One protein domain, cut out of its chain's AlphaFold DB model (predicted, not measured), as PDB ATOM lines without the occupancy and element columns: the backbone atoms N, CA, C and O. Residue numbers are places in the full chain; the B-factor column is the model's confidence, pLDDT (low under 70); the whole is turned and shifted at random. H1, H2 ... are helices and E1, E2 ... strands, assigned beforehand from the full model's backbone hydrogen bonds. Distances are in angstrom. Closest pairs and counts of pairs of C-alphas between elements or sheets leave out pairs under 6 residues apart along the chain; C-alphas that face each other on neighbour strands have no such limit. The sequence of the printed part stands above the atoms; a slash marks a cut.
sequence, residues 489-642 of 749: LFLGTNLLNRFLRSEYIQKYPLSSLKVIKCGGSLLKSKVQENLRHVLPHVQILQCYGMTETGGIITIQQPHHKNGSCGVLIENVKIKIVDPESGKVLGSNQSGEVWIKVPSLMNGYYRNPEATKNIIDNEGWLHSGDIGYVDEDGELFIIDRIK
ATOM      1  N   LEU A 489     129.047 -52.785 -17.789       78.94
ATOM      2  CA  LEU A 489     129.713 -53.983 -18.282       78.94
ATOM      3  C   LEU A 489     130.538 -53.642 -19.523       78.94
ATOM      4  O   LEU A 489     130.046 -52.969 -20.428       78.94
ATOM      5  N   PHE A 490     131.784 -54.116 -19.579       72.38
ATOM      6  CA  PHE A 490     132.595 -54.069 -20.794       72.38
ATOM      7  C   PHE A 490     132.716 -55.477 -21.371       72.38
ATOM      8  O   PHE A 490     133.261 -56.366 -20.719       72.38
ATOM      9  N   LEU A 491     132.213 -55.682 -22.587       73.12
ATOM     10  CA  LEU A 491     132.290 -56.964 -23.283       73.12
ATOM     11  C   LEU A 491     132.966 -56.792 -24.639       73.12
ATOM     12  O   LEU A 491     132.628 -55.896 -25.408       73.12
ATOM     13  N   GLY A 492     133.865 -57.715 -24.979       68.88
ATOM     14  CA  GLY A 492     134.272 -57.873 -26.372       68.88
ATOM     15  C   GLY A 492     133.057 -58.217 -27.240       68.88
ATOM     16  O   GLY A 492     132.169 -58.955 -26.805       68.88
ATOM     17  N   THR A 493     133.020 -57.719 -28.474       72.50
ATOM     18  CA  THR A 493     131.872 -57.859 -29.389       72.50
ATOM     19  C   THR A 493     131.379 -59.306 -29.546       72.50
ATOM     20  O   THR A 493     130.175 -59.551 -29.577       72.50
ATOM     21  N   ASN A 494     132.279 -60.295 -29.555       64.06
ATOM     22  CA  ASN A 494     131.901 -61.712 -29.645       64.06
ATOM     23  C   ASN A 494     131.194 -62.231 -28.387       64.06
ATOM     24  O   ASN A 494     130.240 -63.003 -28.490       64.06
ATOM     25  N   LEU A 495     131.631 -61.806 -27.199       64.94
ATOM     26  CA  LEU A 495     130.944 -62.143 -25.952       64.94
ATOM     27  C   LEU A 495     129.574 -61.478 -25.904       64.94
ATOM     28  O   LEU A 495     128.619 -62.122 -25.491       64.94
ATOM     29  N   LEU A 496     129.457 -60.247 -26.403       72.88
ATOM     30  CA  LEU A 496     128.180 -59.550 -26.507       72.88
ATOM     31  C   LEU A 496     127.212 -60.249 -27.484       72.88
ATOM     32  O   LEU A 496     126.037 -60.418 -27.165       72.88
ATOM     33  N   ASN A 497     127.705 -60.747 -28.623       68.44
ATOM     34  CA  ASN A 497     126.918 -61.569 -29.552       68.44
ATOM     35  C   ASN A 497     126.426 -62.870 -28.901       68.44
ATOM     36  O   ASN A 497     125.268 -63.252 -29.060       68.44
ATOM     37  N   ARG A 498     127.303 -63.560 -28.160       67.38
ATOM     38  CA  ARG A 498     126.942 -64.770 -27.406       67.38
ATOM     39  C   ARG A 498     125.938 -64.465 -26.301       67.38
ATOM     40  O   ARG A 498     125.012 -65.242 -26.105       67.38
ATOM     41  N   PHE A 499     126.114 -63.336 -25.620       71.00
ATOM     42  CA  PHE A 499     125.207 -62.849 -24.592       71.00
ATOM     43  C   PHE A 499     123.807 -62.645 -25.186       71.00
ATOM     44  O   PHE A 499     122.865 -63.260 -24.692       71.00
ATOM     45  N   LEU A 500     123.685 -61.921 -26.311       69.94
ATOM     46  CA  LEU A 500     122.417 -61.706 -27.032       69.94
ATOM     47  C   LEU A 500     121.713 -63.012 -27.428       69.94
ATOM     48  O   LEU A 500     120.492 -63.097 -27.387       69.94
ATOM     49  N   ARG A 501     122.483 -64.019 -27.846       67.88
ATOM     50  CA  ARG A 501     121.960 -65.315 -28.301       67.88
ATOM     51  C   ARG A 501     121.591 -66.260 -27.153       67.88
ATOM     52  O   ARG A 501     121.047 -67.327 -27.416       67.88
ATOM     53  N   SER A 502     121.918 -65.915 -25.909       68.19
ATOM     54  CA  SER A 502     121.595 -66.748 -24.753       68.19
ATOM     55  C   SER A 502     120.148 -66.535 -24.300       68.19
ATOM     56  O   SER A 502     119.667 -65.404 -24.247       68.19
ATOM     57  N   GLU A 503     119.469 -67.608 -23.893       66.56
ATOM     58  CA  GLU A 503     118.123 -67.521 -23.294       66.56
ATOM     59  C   GLU A 503     118.128 -66.756 -21.955       66.56
ATOM     60  O   GLU A 503     117.092 -66.316 -21.460       66.56
ATOM     61  N   TYR A 504     119.309 -66.552 -21.362       65.81
ATOM     62  CA  TYR A 504     119.465 -65.949 -20.044       65.81
ATOM     63  C   TYR A 504     119.109 -64.463 -19.988       65.81
ATOM     64  O   TYR A 504     118.629 -64.021 -18.948       65.81
ATOM     65  N   ILE A 505     119.285 -63.704 -21.079       71.94
ATOM     66  CA  ILE A 505     118.896 -62.282 -21.105       71.94
ATOM     67  C   ILE A 505     117.380 -62.121 -20.943       71.94
ATOM     68  O   ILE A 505     116.931 -61.163 -20.324       71.94
ATOM     69  N   GLN A 506     116.597 -63.063 -21.472       66.81
ATOM     70  CA  GLN A 506     115.141 -63.059 -21.316       66.81
ATOM     71  C   GLN A 506     114.707 -63.666 -19.977       66.81
ATOM     72  O   GLN A 506     113.647 -63.325 -19.462       66.81
ATOM     73  N   LYS A 507     115.522 -64.564 -19.410       64.38
ATOM     74  CA  LYS A 507     115.215 -65.272 -18.163       64.38
ATOM     75  C   LYS A 507     115.474 -64.446 -16.901       64.38
ATOM     76  O   LYS A 507     114.775 -64.645 -15.913       64.38
ATOM     77  N   TYR A 508     116.482 -63.574 -16.907       67.31
ATOM     78  CA  TYR A 508     116.899 -62.825 -15.718       67.31
ATOM     79  C   TYR A 508     116.728 -61.313 -15.905       67.31
ATOM     80  O   TYR A 508     117.196 -60.766 -16.905       67.31
ATOM     81  N   PRO A 509     116.125 -60.605 -14.935       63.09
ATOM     82  CA  PRO A 509     115.999 -59.156 -14.999       63.09
ATOM     83  C   PRO A 509     117.371 -58.487 -14.822       63.09
ATOM     84  O   PRO A 509     117.958 -58.494 -13.744       63.09
ATOM     85  N   LEU A 510     117.883 -57.856 -15.882       74.25
ATOM     86  CA  LEU A 510     119.136 -57.082 -15.864       74.25
ATOM     87  C   LEU A 510     118.889 -55.608 -15.496       74.25
ATOM     88  O   LEU A 510     119.401 -54.703 -16.152       74.25
ATOM     89  N   SER A 511     118.050 -55.338 -14.496       67.25
ATOM     90  CA  SER A 511     117.522 -53.988 -14.215       67.25
ATOM     91  C   SER A 511     118.539 -53.018 -13.592       67.25
ATOM     92  O   SER A 511     118.446 -51.793 -13.760       67.25
ATOM     93  N   SER A 512     119.547 -53.563 -12.908       65.50
ATOM     94  CA  SER A 512     120.681 -52.813 -12.360       65.50
ATOM     95  C   SER A 512     121.691 -52.394 -13.430       65.50
ATOM     96  O   SER A 512     122.387 -51.395 -13.238       65.50
ATOM     97  N   LEU A 513     121.736 -53.100 -14.564       76.38
ATOM     98  CA  LEU A 513     122.626 -52.788 -15.672       76.38
ATOM     99  C   LEU A 513     122.146 -51.508 -16.366       76.38
ATOM    100  O   LEU A 513     120.982 -51.390 -16.739       76.38
ATOM    101  N   LYS A 514     123.040 -50.530 -16.516       72.69
ATOM    102  CA  LYS A 514     122.754 -49.225 -17.135       72.69
ATOM    103  C   LYS A 514     123.512 -49.022 -18.435       72.69
ATOM    104  O   LYS A 514     122.992 -48.389 -19.348       72.69
ATOM    105  N   VAL A 515     124.728 -49.560 -18.533       78.75
ATOM    106  CA  VAL A 515     125.584 -49.382 -19.710       78.75
ATOM    107  C   VAL A 515     126.294 -50.686 -20.059       78.75
ATOM    108  O   VAL A 515     126.954 -51.289 -19.214       78.75
ATOM    109  N   ILE A 516     126.225 -51.080 -21.328       86.62
ATOM    110  CA  ILE A 516     127.131 -52.056 -21.928       86.62
ATOM    111  C   ILE A 516     128.037 -51.309 -22.903       86.62
ATOM    112  O   ILE A 516     127.575 -50.748 -23.897       86.62
ATOM    113  N   LYS A 517     129.339 -51.332 -22.626       83.19
ATOM    114  CA  LYS A 517     130.378 -50.877 -23.549       83.19
ATOM    115  C   LYS A 517     130.962 -52.072 -24.292       83.19
ATOM    116  O   LYS A 517     131.200 -53.122 -23.692       83.19
ATOM    117  N   CYS A 518     131.216 -51.911 -25.583       82.00
ATOM    118  CA  CYS A 518     131.819 -52.956 -26.399       82.00
ATOM    119  C   CYS A 518     132.840 -52.412 -27.394       82.00
ATOM    120  O   CYS A 518     132.730 -51.285 -27.867       82.00
ATOM    121  N   GLY A 519     133.850 -53.224 -27.697       76.88
ATOM    122  CA  GLY A 519     134.919 -52.867 -28.620       76.88
ATOM    123  C   GLY A 519     135.851 -54.039 -28.911       76.88
ATOM    124  O   GLY A 519     135.675 -55.149 -28.403       76.88
ATOM    125  N   GLY A 520     136.858 -53.788 -29.748       68.81
ATOM    126  CA  GLY A 520     137.891 -54.764 -30.119       68.81
ATOM    127  C   GLY A 520     137.597 -55.586 -31.382       68.81
ATOM    128  O   GLY A 520     138.515 -56.227 -31.903       68.81
ATOM    129  N   SER A 521     136.368 -55.558 -31.901       71.19
ATOM    130  CA  SER A 521     136.003 -55.995 -33.259       71.19
ATOM    131  C   SER A 521     134.679 -55.363 -33.693       71.19
ATOM    132  O   SER A 521     133.912 -54.902 -32.846       71.19
ATOM    133  N   LEU A 522     134.397 -55.373 -34.998       71.81
ATOM    134  CA  LEU A 522     133.211 -54.746 -35.583       71.81
ATOM    135  C   LEU A 522     131.904 -55.314 -35.001       71.81
ATOM    136  O   LEU A 522     131.643 -56.514 -35.118       71.81
ATOM    137  N   LEU A 523     131.072 -54.456 -34.398       75.69
ATOM    138  CA  LEU A 523     129.699 -54.798 -34.015       75.69
ATOM    139  C   LEU A 523     128.740 -54.333 -35.114       75.69
ATOM    140  O   LEU A 523     128.593 -53.141 -35.386       75.69
ATOM    141  N   LYS A 524     128.051 -55.297 -35.726       76.38
ATOM    142  CA  LYS A 524     127.106 -55.055 -36.821       76.38
ATOM    143  C   LYS A 524     125.909 -54.234 -36.328       76.38
ATOM    144  O   LYS A 524     125.346 -54.528 -35.270       76.38
ATOM    145  N   SER A 525     125.475 -53.257 -37.126       81.94
ATOM    146  CA  SER A 525     124.375 -52.335 -36.795       81.94
ATOM    147  C   SER A 525     123.099 -53.062 -36.356       81.94
ATOM    148  O   SER A 525     122.515 -52.706 -35.334       81.94
ATOM    149  N   LYS A 526     122.717 -54.143 -37.051       77.06
ATOM    150  CA  LYS A 526     121.517 -54.928 -36.722       77.06
ATOM    151  C   LYS A 526     121.603 -55.646 -35.373       77.06
ATOM    152  O   LYS A 526     120.602 -55.790 -34.680       77.06
ATOM    153  N   VAL A 527     122.798 -56.081 -34.974       75.81
ATOM    154  CA  VAL A 527     123.003 -56.687 -33.650       75.81
ATOM    155  C   VAL A 527     122.834 -55.628 -32.567       75.81
ATOM    156  O   VAL A 527     122.157 -55.874 -31.571       75.81
ATOM    157  N   GLN A 528     123.421 -54.446 -32.767       85.69
ATOM    158  CA  GLN A 528     123.277 -53.338 -31.830       85.69
ATOM    159  C   GLN A 528     121.816 -52.889 -31.696       85.69
ATOM    160  O   GLN A 528     121.346 -52.667 -30.583       85.69
ATOM    161  N   GLU A 529     121.092 -52.810 -32.813       86.44
ATOM    162  CA  GLU A 529     119.655 -52.525 -32.840       86.44
ATOM    163  C   GLU A 529     118.866 -53.555 -32.016       86.44
ATOM    164  O   GLU A 529     118.089 -53.180 -31.139       86.44
ATOM    165  N   ASN A 530     119.130 -54.850 -32.218       82.19
ATOM    166  CA  ASN A 530     118.480 -55.919 -31.457       82.19
ATOM    167  C   ASN A 530     118.798 -55.842 -29.956       82.19
ATOM    168  O   ASN A 530     117.909 -56.039 -29.135       82.19
ATOM    169  N   LEU A 531     120.043 -55.532 -29.575       82.88
ATOM    170  CA  LEU A 531     120.420 -55.352 -28.168       82.88
ATOM    171  C   LEU A 531     119.683 -54.180 -27.524       82.88
ATOM    172  O   LEU A 531     119.187 -54.325 -26.412       82.88
ATOM    173  N   ARG A 532     119.572 -53.045 -28.227       88.50
ATOM    174  CA  ARG A 532     118.789 -51.889 -27.765       88.50
ATOM    175  C   ARG A 532     117.301 -52.230 -27.632       88.50
ATOM    176  O   ARG A 532     116.641 -51.697 -26.751       88.50
ATOM    177  N   HIS A 533     116.781 -53.130 -28.467       85.50
ATOM    178  CA  HIS A 533     115.399 -53.598 -28.369       85.50
ATOM    179  C   HIS A 533     115.174 -54.549 -27.181       85.50
ATOM    180  O   HIS A 533     114.190 -54.408 -26.464       85.50
ATOM    181  N   VAL A 534     116.087 -55.501 -26.953       83.88
ATOM    182  CA  VAL A 534     115.989 -56.483 -25.855       83.88
ATOM    183  C   VAL A 534     116.286 -55.850 -24.489       83.88
ATOM    184  O   VAL A 534     115.725 -56.270 -23.481       83.88
ATOM    185  N   LEU A 535     117.155 -54.836 -24.445       85.56
ATOM    186  CA  LEU A 535     117.561 -54.126 -23.231       85.56
ATOM    187  C   LEU A 535     117.315 -52.612 -23.372       85.56
ATOM    188  O   LEU A 535     118.274 -51.838 -23.416       85.56
ATOM    189  N   PRO A 536     116.049 -52.160 -23.429       83.62
ATOM    190  CA  PRO A 536     115.712 -50.764 -23.725       83.62
ATOM    191  C   PRO A 536     116.171 -49.777 -22.643       83.62
ATOM    192  O   PRO A 536     116.375 -48.598 -22.918       83.62
ATOM    193  N   HIS A 537     116.367 -50.250 -21.409       78.44
ATOM    194  CA  HIS A 537     116.876 -49.462 -20.283       78.44
ATOM    195  C   HIS A 537     118.411 -49.395 -20.214       78.44
ATOM    196  O   HIS A 537     118.942 -48.717 -19.332       78.44
ATOM    197  N   VAL A 538     119.126 -50.092 -21.107       84.50
ATOM    198  CA  VAL A 538     120.593 -50.195 -21.108       84.50
ATOM    199  C   VAL A 538     121.180 -49.464 -22.311       84.50
ATOM    200  O   VAL A 538     120.839 -49.727 -23.462       84.50
ATOM    201  N   GLN A 539     122.144 -48.578 -22.066       85.31
ATOM    202  CA  GLN A 539     122.896 -47.929 -23.137       85.31
ATOM    203  C   GLN A 539     123.895 -48.913 -23.753       85.31
ATOM    204  O   GLN A 539     124.832 -49.352 -23.087       85.31
ATOM    205  N   ILE A 540     123.708 -49.242 -25.033       88.81
ATOM    206  CA  ILE A 540     124.619 -50.098 -25.805       88.81
ATOM    207  C   ILE A 540     125.559 -49.206 -26.615       88.81
ATOM    208  O   ILE A 540     125.152 -48.659 -27.648       88.81
ATOM    209  N   LEU A 541     126.793 -49.051 -26.129       88.12
ATOM    210  CA  LEU A 541     127.784 -48.111 -26.656       88.12
ATOM    211  C   LEU A 541     128.991 -48.853 -27.243       88.12
ATOM    212  O   LEU A 541     129.622 -49.671 -26.568       88.12
ATOM    213  N   GLN A 542     129.332 -48.547 -28.490       89.69
ATOM    214  CA  GLN A 542     130.571 -48.996 -29.117       89.69
ATOM    215  C   GLN A 542     131.737 -48.059 -28.789       89.69
ATOM    216  O   GLN A 542     131.563 -46.864 -28.546       89.69
ATOM    217  N   CYS A 543     132.944 -48.607 -28.814       88.38
ATOM    218  CA  CYS A 543     134.181 -47.846 -28.796       88.38
ATOM    219  C   CYS A 543     135.204 -48.473 -29.745       88.38
ATOM    220  O   CYS A 543     135.306 -49.702 -29.835       88.38
ATOM    221  N   TYR A 544     135.991 -47.628 -30.407       90.19
ATOM    222  CA  TYR A 544     137.093 -48.051 -31.267       90.19
ATOM    223  C   TYR A 544     138.431 -47.575 -30.709       90.19
ATOM    224  O   TYR A 544     138.535 -46.520 -30.081       90.19
ATOM    225  N   GLY A 545     139.451 -48.403 -30.897       86.75
ATOM    226  CA  GLY A 545     140.796 -48.205 -30.387       86.75
ATOM    227  C   GLY A 545     141.639 -49.457 -30.565       86.75
ATOM    228  O   GLY A 545     141.129 -50.537 -30.878       86.75
ATOM    229  N   MET A 546     142.936 -49.313 -30.334       83.94
ATOM    230  CA  MET A 546     143.905 -50.396 -30.430       83.94
ATOM    231  C   MET A 546     144.969 -50.266 -29.339       83.94
ATOM    232  O   MET A 546     145.021 -49.285 -28.593       83.94
ATOM    233  N   THR A 547     145.805 -51.289 -29.191       77.44
ATOM    234  CA  THR A 547     146.864 -51.280 -28.175       77.44
ATOM    235  C   THR A 547     147.881 -50.176 -28.462       77.44
ATOM    236  O   THR A 547     148.322 -49.486 -27.546       77.44
ATOM    237  N   GLU A 548     148.194 -49.960 -29.735       84.94
ATOM    238  CA  GLU A 548     149.171 -48.995 -30.226       84.94
ATOM    239  C   GLU A 548     148.751 -47.534 -30.009       84.94
ATOM    240  O   GLU A 548     149.603 -46.653 -29.941       84.94
ATOM    241  N   THR A 549     147.454 -47.264 -29.838       83.69
ATOM    242  CA  THR A 549     146.924 -45.928 -29.512       83.69
ATOM    243  C   THR A 549     146.819 -45.678 -28.008       83.69
ATOM    244  O   THR A 549     146.358 -44.615 -27.595       83.69
ATOM    245  N   GLY A 550     147.201 -46.647 -27.169       72.75
ATOM    246  CA  GLY A 550     147.027 -46.566 -25.719       72.75
ATOM    247  C   GLY A 550     145.583 -46.797 -25.258       72.75
ATOM    248  O   GLY A 550     145.241 -46.443 -24.132       72.75
ATOM    249  N   GLY A 551     144.738 -47.403 -26.103       81.69
ATOM    250  CA  GLY A 551     143.347 -47.729 -25.789       81.69
ATOM    251  C   GLY A 551     142.332 -47.080 -26.729       81.69
ATOM    252  O   GLY A 551     142.565 -46.959 -27.931       81.69
ATOM    253  N   ILE A 552     141.172 -46.727 -26.171       84.62
ATOM    254  CA  ILE A 552     140.009 -46.182 -26.887       84.62
ATOM    255  C   ILE A 552     140.329 -44.791 -27.443       84.62
ATOM    256  O   ILE A 552     140.854 -43.954 -26.719       84.62
ATOM    257  N   ILE A 553     139.955 -44.539 -28.698       86.56
ATOM    258  CA  ILE A 553     140.088 -43.237 -29.366       86.56
ATOM    259  C   ILE A 553     138.746 -42.644 -29.814       86.56
ATOM    260  O   ILE A 553     138.648 -41.432 -30.002       86.56
ATOM    261  N   THR A 554     137.707 -43.471 -29.952       89.81
ATOM    262  CA  THR A 554     136.334 -43.010 -30.185       89.81
ATOM    263  C   THR A 554     135.363 -43.701 -29.245       89.81
ATOM    264  O   THR A 554     135.539 -44.872 -28.890       89.81
ATOM    265  N   ILE A 555     134.318 -42.983 -28.846       86.25
ATOM    266  CA  ILE A 555     133.249 -43.535 -28.019       86.25
ATOM    267  C   ILE A 555     131.885 -43.095 -28.532       86.25
ATOM    268  O   ILE A 555     131.643 -41.931 -28.857       86.25
ATOM    269  N   GLN A 556     130.976 -44.055 -28.605       88.25
ATOM    270  CA  GLN A 556     129.601 -43.814 -28.981       88.25
ATOM    271  C   GLN A 556     128.812 -43.207 -27.813       88.25
ATOM    272  O   GLN A 556     128.997 -43.596 -26.661       88.25
ATOM    273  N   GLN A 557     127.907 -42.280 -28.126       83.38
ATOM    274  CA  GLN A 557     126.948 -41.695 -27.191       83.38
ATOM    275  C   GLN A 557     125.556 -42.324 -27.382       83.38
ATOM    276  O   GLN A 557     125.293 -42.922 -28.426       83.38
ATOM    277  N   PRO A 558     124.630 -42.200 -26.414       75.00
ATOM    278  CA  PRO A 558     123.333 -42.884 -26.471       75.00
ATOM    279  C   PRO A 558     122.485 -42.578 -27.716       75.00
ATOM    280  O   PRO A 558     121.739 -43.441 -28.167       75.00
ATOM    281  N   HIS A 559     122.617 -41.376 -28.282       81.19
ATOM    282  CA  HIS A 559     121.850 -40.906 -29.441       81.19
ATOM    283  C   HIS A 559     122.525 -41.188 -30.797       81.19
ATOM    284  O   HIS A 559     121.943 -40.902 -31.837       81.19
ATOM    285  N   HIS A 560     123.734 -41.754 -30.802       89.31
ATOM    286  CA  HIS A 560     124.497 -42.041 -32.019       89.31
ATOM    287  C   HIS A 560     123.953 -43.248 -32.802       89.31
ATOM    288  O   HIS A 560     123.320 -44.163 -32.240       89.31
ATOM    289  N   LYS A 561     124.263 -43.269 -34.104       91.75
ATOM    290  CA  LYS A 561     123.746 -44.240 -35.082       91.75
ATOM    291  C   LYS A 561     124.197 -45.669 -34.774       91.75
ATOM    292  O   LYS A 561     125.307 -45.905 -34.304       91.75
ATOM    293  N   ASN A 562     123.355 -46.663 -35.061       88.25
ATOM    294  CA  ASN A 562     123.739 -48.072 -34.908       88.25
ATOM    295  C   ASN A 562     124.889 -48.428 -35.867       88.25
ATOM    296  O   ASN A 562     124.837 -48.088 -37.044       88.25
ATOM    297  N   GLY A 563     125.894 -49.162 -35.385       83.81
ATOM    298  CA  GLY A 563     127.083 -49.524 -36.172       83.81
ATOM    299  C   GLY A 563     128.205 -48.477 -36.160       83.81
ATOM    300  O   GLY A 563     129.312 -48.783 -36.589       83.81
ATOM    301  N   SER A 564     127.943 -47.280 -35.632       91.56
ATOM    302  CA  SER A 564     128.954 -46.248 -35.398       91.56
ATOM    303  C   SER A 564     129.873 -46.627 -34.238       91.56
ATOM    304  O   SER A 564     129.418 -47.116 -33.201       91.56
ATOM    305  N   CYS A 565     131.164 -46.338 -34.385       90.12
ATOM    306  CA  CYS A 565     132.160 -46.382 -33.313       90.12
ATOM    307  C   CYS A 565     132.191 -45.081 -32.487       90.12
ATOM    308  O   CYS A 565     132.978 -44.959 -31.545       90.12
ATOM    309  N   GLY A 566     131.316 -44.128 -32.812       90.69
ATOM    310  CA  GLY A 566     131.139 -42.864 -32.123       90.69
ATOM    311  C   GLY A 566     132.077 -41.763 -32.591       90.69
ATOM    312  O   GLY A 566     132.648 -41.825 -33.674       90.69
ATOM    313  N   VAL A 567     132.218 -40.747 -31.746       91.94
ATOM    314  CA  VAL A 567     133.022 -39.551 -32.030       91.94
ATOM    315  C   VAL A 567     134.367 -39.633 -31.320       91.94
ATOM    316  O   VAL A 567     134.541 -40.415 -30.378       91.94
ATOM    317  N   LEU A 568     135.319 -38.821 -31.775       89.12
ATOM    318  CA  LEU A 568     136.647 -38.714 -31.175       89.12
ATOM    319  C   LEU A 568     136.566 -38.315 -29.697       89.12
ATOM    320  O   LEU A 568     135.786 -37.439 -29.322       89.12
ATOM    321  N   ILE A 569     137.412 -38.926 -28.868       80.31
ATOM    322  CA  ILE A 569     137.659 -38.430 -27.509       80.31
ATOM    323  C   ILE A 569     138.627 -37.238 -27.539       80.31
ATOM    324  O   ILE A 569     139.301 -36.984 -28.542       80.31
ATOM    325  N   GLU A 570     138.712 -36.504 -26.429       75.31
ATOM    326  CA  GLU A 570     139.580 -35.328 -26.326       75.31
ATOM    327  C   GLU A 570     141.030 -35.632 -26.728       75.31
ATOM    328  O   GLU A 570     141.601 -36.665 -26.378       75.31
ATOM    329  N   ASN A 571     141.643 -34.686 -27.441       80.38
ATOM    330  CA  ASN A 571     143.031 -34.748 -27.909       80.38
ATOM    331  C   ASN A 571     143.345 -35.855 -28.932       80.38
ATOM    332  O   ASN A 571     144.515 -36.040 -29.271       80.38
ATOM    333  N   VAL A 572     142.343 -36.546 -29.483       88.44
ATOM    334  CA  VAL A 572     142.521 -37.430 -30.642       88.44
ATOM    335  C   VAL A 572     142.350 -36.641 -31.936       88.44
ATOM    336  O   VAL A 572     141.438 -35.831 -32.080       88.44
ATOM    337  N   LYS A 573     143.217 -36.910 -32.911       94.38
ATOM    338  CA  LYS A 573     143.058 -36.475 -34.300       94.38
ATOM    339  C   LYS A 573     143.018 -37.703 -35.194       94.38
ATOM    340  O   LYS A 573     143.851 -38.595 -35.037       94.38
ATOM    341  N   ILE A 574     142.094 -37.721 -36.147       96.19
ATOM    342  CA  ILE A 574     142.085 -38.713 -37.222       96.19
ATOM    343  C   ILE A 574     142.027 -38.029 -38.583       96.19
ATOM    344  O   ILE A 574     141.565 -36.892 -38.691       96.19
ATOM    345  N   LYS A 575     142.476 -38.736 -39.615       95.88
ATOM    346  CA  LYS A 575     142.192 -38.427 -41.019       95.88
ATOM    347  C   LYS A 575     141.914 -39.732 -41.759       95.88
ATOM    348  O   LYS A 575     142.486 -40.763 -41.410       95.88
ATOM    349  N   ILE A 576     141.038 -39.679 -42.755       97.12
ATOM    350  CA  ILE A 576     140.765 -40.813 -43.640       97.12
ATOM    351  C   ILE A 576     141.633 -40.642 -44.883       97.12
ATOM    352  O   ILE A 576     141.621 -39.570 -45.487       97.12
ATOM    353  N   VAL A 577     142.430 -41.650 -45.227       94.62
ATOM    354  CA  VAL A 577     143.421 -41.565 -46.308       94.62
ATOM    355  C   VAL A 577     143.174 -42.661 -47.328       94.62
ATOM    356  O   VAL A 577     143.042 -43.828 -46.977       94.62
ATOM    357  N   ASP A 578     143.134 -42.298 -48.601       90.56
ATOM    358  CA  ASP A 578     143.099 -43.266 -49.689       90.56
ATOM    359  C   ASP A 578     144.403 -44.096 -49.696       90.56
ATOM    360  O   ASP A 578     145.484 -43.513 -49.854       90.56
ATOM    361  N   PRO A 579     144.347 -45.431 -49.517       82.94
ATOM    362  CA  PRO A 579     145.550 -46.252 -49.357       82.94
ATOM    363  C   PRO A 579     146.457 -46.308 -50.594       82.94
ATOM    364  O   PRO A 579     147.625 -46.672 -50.471       82.94
ATOM    365  N   GLU A 580     145.938 -45.990 -51.785       81.94
ATOM    366  CA  GLU A 580     146.687 -46.069 -53.044       81.94
ATOM    367  C   GLU A 580     147.351 -44.736 -53.396       81.94
ATOM    368  O   GLU A 580     148.528 -44.680 -53.746       81.94
ATOM    369  N   SER A 581     146.593 -43.648 -53.297       85.31
ATOM    370  CA  SER A 581     147.016 -42.304 -53.688       85.31
ATOM    371  C   SER A 581     147.601 -41.482 -52.540       85.31
ATOM    372  O   SER A 581     148.213 -40.443 -52.795       85.31
ATOM    373  N   GLY A 582     147.393 -41.896 -51.286       86.19
ATOM    374  CA  GLY A 582     147.822 -41.167 -50.088       86.19
ATOM    375  C   GLY A 582     147.056 -39.861 -49.840       86.19
ATOM    376  O   GLY A 582     147.459 -39.057 -48.998       86.19
ATOM    377  N   LYS A 583     145.966 -39.610 -50.577       91.56
ATOM    378  CA  LYS A 583     145.163 -38.388 -50.447       91.56
ATOM    379  C   LYS A 583     144.230 -38.469 -49.245       91.56
ATOM    380  O   LYS A 583     143.613 -39.499 -49.000       91.56
ATOM    381  N   VAL A 584     144.084 -37.351 -48.535       94.50
ATOM    382  CA  VAL A 584     143.074 -37.214 -47.478       94.50
ATOM    383  C   VAL A 584     141.690 -37.119 -48.116       94.50
ATOM    384  O   VAL A 584     141.481 -36.321 -49.031       94.50
ATOM    385  N   LEU A 585     140.771 -37.941 -47.628       93.62
ATOM    386  CA  LEU A 585     139.399 -38.054 -48.101       93.62
ATOM    387  C   LEU A 585     138.441 -37.214 -47.240       93.62
ATOM    388  O   LEU A 585     138.718 -36.927 -46.073       93.62
ATOM    389  N   GLY A 586     137.328 -36.792 -47.842       88.62
ATOM    390  CA  GLY A 586     136.267 -36.024 -47.187       88.62
ATOM    391  C   GLY A 586     135.256 -36.899 -46.439       88.62
ATOM    392  O   GLY A 586     135.383 -38.122 -46.382       88.62
ATOM    393  N   SER A 587     134.222 -36.270 -45.875       90.94
ATOM    394  CA  SER A 587     133.133 -36.980 -45.193       90.94
ATOM    395  C   SER A 587     132.459 -38.012 -46.106       90.94
ATOM    396  O   SER A 587     132.322 -37.795 -47.310       90.94
ATOM    397  N   ASN A 588     132.030 -39.133 -45.522       91.00
ATOM    398  CA  ASN A 588     131.408 -40.283 -46.195       91.00
ATOM    399  C   ASN A 588     132.271 -40.983 -47.262       91.00
ATOM    400  O   ASN A 588     131.766 -41.823 -48.005       91.00
ATOM    401  N   GLN A 589     133.566 -40.673 -47.350       89.75
ATOM    402  CA  GLN A 589     134.497 -41.369 -48.236       89.75
ATOM    403  C   GLN A 589     135.328 -42.377 -47.441       89.75
ATOM    404  O   GLN A 589     135.935 -42.035 -46.428       89.75
ATOM    405  N   SER A 590     135.352 -43.625 -47.905       90.75
ATOM    406  CA  SER A 590     136.059 -44.726 -47.246       90.75
ATOM    407  C   SER A 590     137.549 -44.725 -47.572       90.75
ATOM    408  O   SER A 590     137.931 -44.691 -48.738       90.75
ATOM    409  N   GLY A 591     138.388 -44.852 -46.546       92.06
ATOM    410  CA  GLY A 591     139.839 -44.991 -46.668       92.06
ATOM    411  C   GLY A 591     140.456 -45.528 -45.380       92.06
ATOM    412  O   GLY A 591     139.745 -45.903 -44.451       92.06
ATOM    413  N   GLU A 592     141.781 -45.590 -45.311       94.75
ATOM    414  CA  GLU A 592     142.492 -45.975 -44.095       94.75
ATOM    415  C   GLU A 592     142.335 -44.914 -43.006       94.75
ATOM    416  O   GLU A 592     142.548 -43.723 -43.242       94.75
ATOM    417  N   VAL A 593     142.020 -45.348 -41.786       96.25
ATOM    418  CA  VAL A 593     141.967 -44.457 -40.625       96.25
ATOM    419  C   VAL A 593     143.387 -44.209 -40.117       96.25
ATOM    420  O   VAL A 593     144.034 -45.115 -39.588       96.25
ATOM    421  N   TRP A 594     143.891 -42.985 -40.256       96.81
ATOM    422  CA  TRP A 594     145.164 -42.570 -39.659       96.81
ATOM    423  C   TRP A 594     144.904 -41.801 -38.372       96.81
ATOM    424  O   TRP A 594     144.027 -40.940 -38.326       96.81
ATOM    425  N   ILE A 595     145.668 -42.100 -37.323       96.69
ATOM    426  CA  ILE A 595     145.374 -41.698 -35.946       96.69
ATOM    427  C   ILE A 595     146.573 -40.971 -35.343       96.69
ATOM    428  O   ILE A 595     147.711 -41.417 -35.460       96.69
ATOM    429  N   LYS A 596     146.322 -39.878 -34.626       92.56
ATOM    430  CA  LYS A 596     147.321 -39.185 -33.811       92.56
ATOM    431  C   LYS A 596     146.731 -38.861 -32.445       92.56
ATOM    432  O   LYS A 596     145.696 -38.204 -32.348       92.56
ATOM    433  N   VAL A 597     147.384 -39.338 -31.391       88.75
ATOM    434  CA  VAL A 597     146.895 -39.244 -30.010       88.75
ATOM    435  C   VAL A 597     148.077 -39.112 -29.036       88.75
ATOM    436  O   VAL A 597     149.130 -39.688 -29.302       88.75
ATOM    437  N   PRO A 598     147.950 -38.384 -27.909       81.06
ATOM    438  CA  PRO A 598     149.021 -38.274 -26.915       81.06
ATOM    439  C   PRO A 598     149.451 -39.608 -26.291       81.06
ATOM    440  O   PRO A 598     150.593 -39.746 -25.870       81.06
ATOM    441  N   SER A 599     148.546 -40.587 -26.230       79.56
ATOM    442  CA  SER A 599     148.776 -41.922 -25.666       79.56
ATOM    443  C   SER A 599     149.370 -42.925 -26.660       79.56
ATOM    444  O   SER A 599     149.330 -44.128 -26.405       79.56
ATOM    445  N   LEU A 600     149.887 -42.454 -27.800       87.44
ATOM    446  CA  LEU A 600     150.489 -43.316 -28.811       87.44
ATOM    447  C   LEU A 600     151.644 -44.125 -28.206       87.44
ATOM    448  O   LEU A 600     152.419 -43.621 -27.392       87.44
ATOM    449  N   MET A 601     151.762 -45.391 -28.600       85.75
ATOM    450  CA  MET A 601     152.858 -46.249 -28.166       85.75
ATOM    451  C   MET A 601     154.231 -45.650 -28.511       85.75
ATOM    452  O   MET A 601     154.397 -44.965 -29.515       85.75
ATOM    453  N   ASN A 602     155.257 -46.024 -27.743       83.19
ATOM    454  CA  ASN A 602     156.646 -45.669 -28.063       83.19
ATOM    455  C   ASN A 602     157.207 -46.453 -29.268       83.19
ATOM    456  O   ASN A 602     158.236 -46.078 -29.824       83.19
ATOM    457  N   GLY A 603     156.571 -47.572 -29.628       83.12
ATOM    458  CA  GLY A 603     157.017 -48.506 -30.660       83.12
ATOM    459  C   GLY A 603     157.041 -49.957 -30.181       83.12
ATOM    460  O   GLY A 603     156.932 -50.248 -28.986       83.12
ATOM    461  N   TYR A 604     157.201 -50.886 -31.119       76.75
ATOM    462  CA  TYR A 604     157.315 -52.308 -30.815       76.75
ATOM    463  C   TYR A 604     158.692 -52.638 -30.220       76.75
ATOM    464  O   TYR A 604     159.740 -52.265 -30.755       76.75
ATOM    465  N   TYR A 605     158.699 -53.376 -29.106       74.88
ATOM    466  CA  TYR A 605     159.921 -53.717 -28.375       74.88
ATOM    467  C   TYR A 605     160.918 -54.477 -29.260       74.88
ATOM    468  O   TYR A 605     160.603 -55.540 -29.791       74.88
ATOM    469  N   ARG A 606     162.133 -53.924 -29.404       65.50
ATOM    470  CA  ARG A 606     163.213 -54.451 -30.263       65.50
ATOM    471  C   ARG A 606     162.811 -54.665 -31.731       65.50
ATOM    472  O   ARG A 606     163.460 -55.437 -32.428       65.50
ATOM    473  N   ASN A 607     161.780 -53.967 -32.211       73.25
ATOM    474  CA  ASN A 607     161.333 -54.052 -33.598       73.25
ATOM    475  C   ASN A 607     161.095 -52.647 -34.198       73.25
ATOM    476  O   ASN A 607     159.950 -52.221 -34.400       73.25
ATOM    477  N   PRO A 608     162.179 -51.888 -34.454       76.69
ATOM    478  CA  PRO A 608     162.082 -50.533 -34.993       76.69
ATOM    479  C   PRO A 608     161.527 -50.503 -36.424       76.69
ATOM    480  O   PRO A 608     160.897 -49.521 -36.802       76.69
ATOM    481  N   GLU A 609     161.719 -51.565 -37.209       82.00
ATOM    482  CA  GLU A 609     161.189 -51.669 -38.574       82.00
ATOM    483  C   GLU A 609     159.660 -51.766 -38.570       82.00
ATOM    484  O   GLU A 609     158.994 -50.951 -39.200       82.00
ATOM    485  N   ALA A 610     159.085 -52.673 -37.770       71.06
ATOM    486  CA  ALA A 610     157.633 -52.755 -37.618       71.06
ATOM    487  C   ALA A 610     157.030 -51.450 -37.078       71.06
ATOM    488  O   ALA A 610     155.917 -51.100 -37.448       71.06
ATOM    489  N   THR A 611     157.772 -50.724 -36.233       79.50
ATOM    490  CA  THR A 611     157.342 -49.417 -35.711       79.50
ATOM    491  C   THR A 611     157.261 -48.376 -36.828       79.50
ATOM    492  O   THR A 611     156.232 -47.726 -36.974       79.50
ATOM    493  N   LYS A 612     158.308 -48.263 -37.657       85.44
ATOM    494  CA  LYS A 612     158.345 -47.342 -38.807       85.44
ATOM    495  C   LYS A 612     157.308 -47.673 -39.882       85.44
ATOM    496  O   LYS A 612     156.889 -46.783 -40.608       85.44
ATOM    497  N   ASN A 613     156.896 -48.936 -39.988       82.19
ATOM    498  CA  ASN A 613     155.900 -49.366 -40.971       82.19
ATOM    499  C   ASN A 613     154.473 -48.915 -40.640       82.19
ATOM    500  O   ASN A 613     153.628 -48.938 -41.530       82.19
ATOM    501  N   ILE A 614     154.187 -48.564 -39.383       88.25
ATOM    502  CA  ILE A 614     152.841 -48.147 -38.968       88.25
ATOM    503  C   ILE A 614     152.794 -46.752 -38.350       88.25
ATOM    504  O   ILE A 614     151.699 -46.249 -38.153       88.25
ATOM    505  N   ILE A 615     153.930 -46.131 -38.028       91.75
ATOM    506  CA  ILE A 615     153.999 -44.735 -37.584       91.75
ATOM    507  C   ILE A 615     154.869 -43.970 -38.576       91.75
ATOM    508  O   ILE A 615     156.059 -44.270 -38.712       91.75
ATOM    509  N   ASP A 616     154.280 -42.987 -39.253       91.94
ATOM    510  CA  ASP A 616     154.998 -42.146 -40.205       91.94
ATOM    511  C   ASP A 616     155.898 -41.103 -39.513       91.94
ATOM    512  O   ASP A 616     155.874 -40.896 -38.295       91.94
ATOM    513  N   ASN A 617     156.712 -40.405 -40.309       89.56
ATOM    514  CA  ASN A 617     157.624 -39.374 -39.805       89.56
ATOM    515  C   ASN A 617     156.898 -38.131 -39.254       89.56
ATOM    516  O   ASN A 617     157.511 -37.325 -38.554       89.56
ATOM    517  N   GLU A 618     155.611 -37.960 -39.559       90.12
ATOM    518  CA  GLU A 618     154.764 -36.891 -39.024       90.12
ATOM    519  C   GLU A 618     154.066 -37.304 -37.714       90.12
ATOM    520  O   GLU A 618     153.386 -36.485 -37.080       90.12
ATOM    521  N   GLY A 619     154.248 -38.550 -37.270       89.00
ATOM    522  CA  GLY A 619     153.656 -39.110 -36.060       89.00
ATOM    523  C   GLY A 619     152.191 -39.519 -36.219       89.00
ATOM    524  O   GLY A 619     151.462 -39.507 -35.224       89.00
ATOM    525  N   TRP A 620     151.738 -39.827 -37.437       95.69
ATOM    526  CA  TRP A 620     150.467 -40.509 -37.676       95.69
ATOM    527  C   TRP A 620     150.657 -42.017 -37.597       95.69
ATOM    528  O   TRP A 620     151.533 -42.580 -38.247       95.69
ATOM    529  N   LEU A 621     149.794 -42.674 -36.829       94.81
ATOM    530  CA  LEU A 621     149.660 -44.119 -36.829       94.81
ATOM    531  C   LEU A 621     148.682 -44.557 -37.923       94.81
ATOM    532  O   LEU A 621     147.540 -44.104 -37.957       94.81
ATOM    533  N   HIS A 622     149.120 -45.466 -38.781       94.38
ATOM    534  CA  HIS A 622     148.337 -46.109 -39.827       94.38
ATOM    535  C   HIS A 622     147.634 -47.320 -39.208       94.38
ATOM    536  O   HIS A 622     148.287 -48.290 -38.813       94.38
ATOM    537  N   SER A 623     146.310 -47.249 -39.042       90.88
ATOM    538  CA  SER A 623     145.574 -48.279 -38.291       90.88
ATOM    539  C   SER A 623     145.532 -49.634 -38.999       90.88
ATOM    540  O   SER A 623     145.363 -50.666 -38.348       90.88
ATOM    541  N   GLY A 624     145.664 -49.653 -40.330       87.88
ATOM    542  CA  GLY A 624     145.346 -50.822 -41.140       87.88
ATOM    543  C   GLY A 624     143.850 -51.159 -41.190       87.88
ATOM    544  O   GLY A 624     143.504 -52.214 -41.728       87.88
ATOM    545  N   ASP A 625     142.977 -50.304 -40.650       89.25
ATOM    546  CA  ASP A 625     141.521 -50.432 -40.690       89.25
ATOM    547  C   ASP A 625     140.946 -49.415 -41.700       89.25
ATOM    548  O   ASP A 625     141.325 -48.241 -41.722       89.25
ATOM    549  N   ILE A 626     140.021 -49.869 -42.549       90.12
ATOM    550  CA  ILE A 626     139.250 -49.029 -43.468       90.12
ATOM    551  C   ILE A 626     138.011 -48.510 -42.749       90.12
ATOM    552  O   ILE A 626     137.267 -49.284 -42.143       90.12
ATOM    553  N   GLY A 627     137.752 -47.216 -42.873       92.69
ATOM    554  CA  GLY A 627     136.566 -46.573 -42.339       92.69
ATOM    555  C   GLY A 627     136.261 -45.243 -43.015       92.69
ATOM    556  O   GLY A 627     136.982 -44.801 -43.908       92.69
ATOM    557  N   TYR A 628     135.180 -44.609 -42.578       94.38
ATOM    558  CA  TYR A 628     134.809 -43.253 -42.973       94.38
ATOM    559  C   TYR A 628     134.253 -42.490 -41.773       94.38
ATOM    560  O   TYR A 628     133.785 -43.090 -40.803       94.38
ATOM    561  N   VAL A 629     134.307 -41.163 -41.850       95.38
ATOM    562  CA  VAL A 629     133.628 -40.266 -40.909       95.38
ATOM    563  C   VAL A 629     132.430 -39.669 -41.627       95.38
ATOM    564  O   VAL A 629     132.580 -39.187 -42.752       95.38
ATOM    565  N   ASP A 630     131.251 -39.739 -41.021       94.00
ATOM    566  CA  ASP A 630     130.045 -39.165 -41.612       94.00
ATOM    567  C   ASP A 630     129.936 -37.643 -41.385       94.00
ATOM    568  O   ASP A 630     130.859 -36.990 -40.891       94.00
ATOM    569  N   GLU A 631     128.819 -37.050 -41.803       93.00
ATOM    570  CA  GLU A 631     128.566 -35.607 -41.658       93.00
ATOM    571  C   GLU A 631     128.370 -35.168 -40.199       93.00
ATOM    572  O   GLU A 631     128.642 -34.014 -39.871       93.00
ATOM    573  N   ASP A 632     127.977 -36.091 -39.317       90.31
ATOM    574  CA  ASP A 632     127.784 -35.840 -37.886       90.31
ATOM    575  C   ASP A 632     129.080 -36.062 -37.078       90.31
ATOM    576  O   ASP A 632     129.098 -35.932 -35.851       90.31
ATOM    577  N   GLY A 633     130.190 -36.381 -37.755       90.81
ATOM    578  CA  GLY A 633     131.492 -36.618 -37.134       90.81
ATOM    579  C   GLY A 633     131.637 -38.006 -36.503       90.81
ATOM    580  O   GLY A 633     132.576 -38.236 -35.734       90.81
ATOM    581  N   GLU A 634     130.732 -38.935 -36.807       94.19
ATOM    582  CA  GLU A 634     130.767 -40.305 -36.312       94.19
ATOM    583  C   GLU A 634     131.677 -41.187 -37.180       94.19
ATOM    584  O   GLU A 634     131.583 -41.194 -38.407       94.19
ATOM    585  N   LEU A 635     132.561 -41.962 -36.542       94.81
ATOM    586  CA  LEU A 635     133.464 -42.896 -37.215       94.81
ATOM    587  C   LEU A 635     132.789 -44.256 -37.433       94.81
ATOM    588  O   LEU A 635     132.322 -44.888 -36.483       94.81
ATOM    589  N   PHE A 636     132.846 -44.763 -38.663       92.75
ATOM    590  CA  PHE A 636     132.417 -46.110 -39.031       92.75
ATOM    591  C   PHE A 636     133.609 -46.923 -39.518       92.75
ATOM    592  O   PHE A 636     134.304 -46.519 -40.448       92.75
ATOM    593  N   ILE A 637     133.826 -48.087 -38.909       90.25
ATOM    594  CA  ILE A 637     134.839 -49.051 -39.350       90.25
ATOM    595  C   ILE A 637     134.173 -50.069 -40.276       90.25
ATOM    596  O   ILE A 637     133.123 -50.614 -39.945       90.25
ATOM    597  N   ILE A 638     134.782 -50.322 -41.432       84.69
ATOM    598  CA  ILE A 638     134.283 -51.244 -42.458       84.69
ATOM    599  C   ILE A 638     134.972 -52.603 -42.326       84.69
ATOM    600  O   ILE A 638     134.304 -53.605 -42.083       84.69
ATOM    601  N   ASP A 639     136.297 -52.651 -42.489       78.62
ATOM    602  CA  ASP A 639     137.086 -53.892 -42.435       78.62
ATOM    603  C   ASP A 639     138.587 -53.572 -42.289       78.62
ATOM    604  O   ASP A 639     138.982 -52.409 -42.223       78.62
ATOM    605  N   ARG A 640     139.446 -54.590 -42.261       78.12
ATOM    606  CA  ARG A 640     140.909 -54.456 -42.274       78.12
ATOM    607  C   ARG A 640     141.475 -54.475 -43.682       78.12
ATOM    608  O   ARG A 640     141.167 -55.370 -44.463       78.12
ATOM    609  N   ILE A 641     142.437 -53.593 -43.958       78.12
ATOM    610  CA  ILE A 641     143.151 -53.515 -45.246       78.12
ATOM    611  C   ILE A 641     143.735 -54.870 -45.649       78.12
ATOM    612  O   ILE A 641     143.581 -55.311 -46.783       78.12
ATOM    613  N   LYS A 642     144.379 -55.569 -44.708       72.69
ATOM    614  CA  LYS A 642     145.004 -56.882 -44.963       72.69
ATOM    615  C   LYS A 642     143.992 -58.015 -45.179       72.69
ATOM    616  O   LYS A 642     144.397 -59.136 -45.496       72.69
TER     617      LYS A 642
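AT A GLANCE: This is residues 489 to 642 of the 749 residues of the protein "Luciferin 4-monooxygenase" of Acromyrmex echinatior (UniProt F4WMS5). Two lobes are set roughly end to end along the longest axis: one is a mixed sheet of E1 to E4 with H1 over it, H3 grazing it and H2 at the lobe's far end, the other a strongly twisted sheet of E5 to E8. Beyond the second sheet a loop with H4 reaches outward, and its residues 605 to 610 stick out. The printed part has 154 residues with four named helices and eight named strands, in the order E1 H1 H2 E2 H3 E3 E4 E5 E6 H4 E7 E8; the class is mixed, helices and strands, with under half of the residues in named elements. The sheets run E1 E2 E3 E4, mixed, and E5 E6 E7 E8, antiparallel. The whole is compact, with a radius of gyration of the C-alphas of 17.0 A and spans of 54 by 37 by 28 A.

IN THESE COORDINATES: E1, residues 489 to 492, begins at C-alpha 489 (129.713, -53.983, -18.282). H1 is residues 493 to 500, H2 504 to 507, E2 515 to 519, and H3 525 to 534, 14.4 A long. E3, residues 539 to 546, is 22.4 A long; E4 is 551 to 555. E5 is residues 573 to 577, E6 591 to 596, 16.0 A long, and H4 608 to 612. E7, residues 621 to 629, spans 17.0 A and bends by 97 degrees at residue 624. E8, residues 635 to 640, ends at C-alpha 640 (140.909, -54.456, -42.274).

HOW THE PARTS SIT: E1 and E2 are parallel, with N 491 and O 517 3.0 A apart, within hydrogen-bond range. E1, H1, H2, E2 and E2, H3, E3 are strand-helix-strand units, parallel neighbour strands with helices between, each with a right-handed crossover. H1 is on this sheet at a height over the sheet of 8.9 A; H3 only grazes it with residues 528 to 532. E2 and E3 are parallel, with N 518 and O 541 2.9 A apart. The hairpin E3 and E4 has N 553 and O 544 2.8 A apart. The closest C-alphas of E4 and E8, Thr 554 and Leu 635, are 7.6 A apart. In the second sheet, N 575 and O 594 of the hairpin E5 and E6 are 3.0 A apart, N 595 and O 621 of E6 and E7 2.8 A, and N 638 and O 626 of the hairpin E7 and E8 2.8 A. In H1, H3 and H4 every O i to N i+4 pair is within hydrogen-bond range; H2 is too short for such a pair.

THE WHOLE: The C-alphas farthest apart, Lys 507 and Asn 617, are 54.2 A apart. The printed part has no cut. The long links are E4 to E5, E5 to E6 and E6 to H4. Mean pLDDT of the printed part is 83.1; 18 residues are under 70, among them 500 to 504 and 506 to 509.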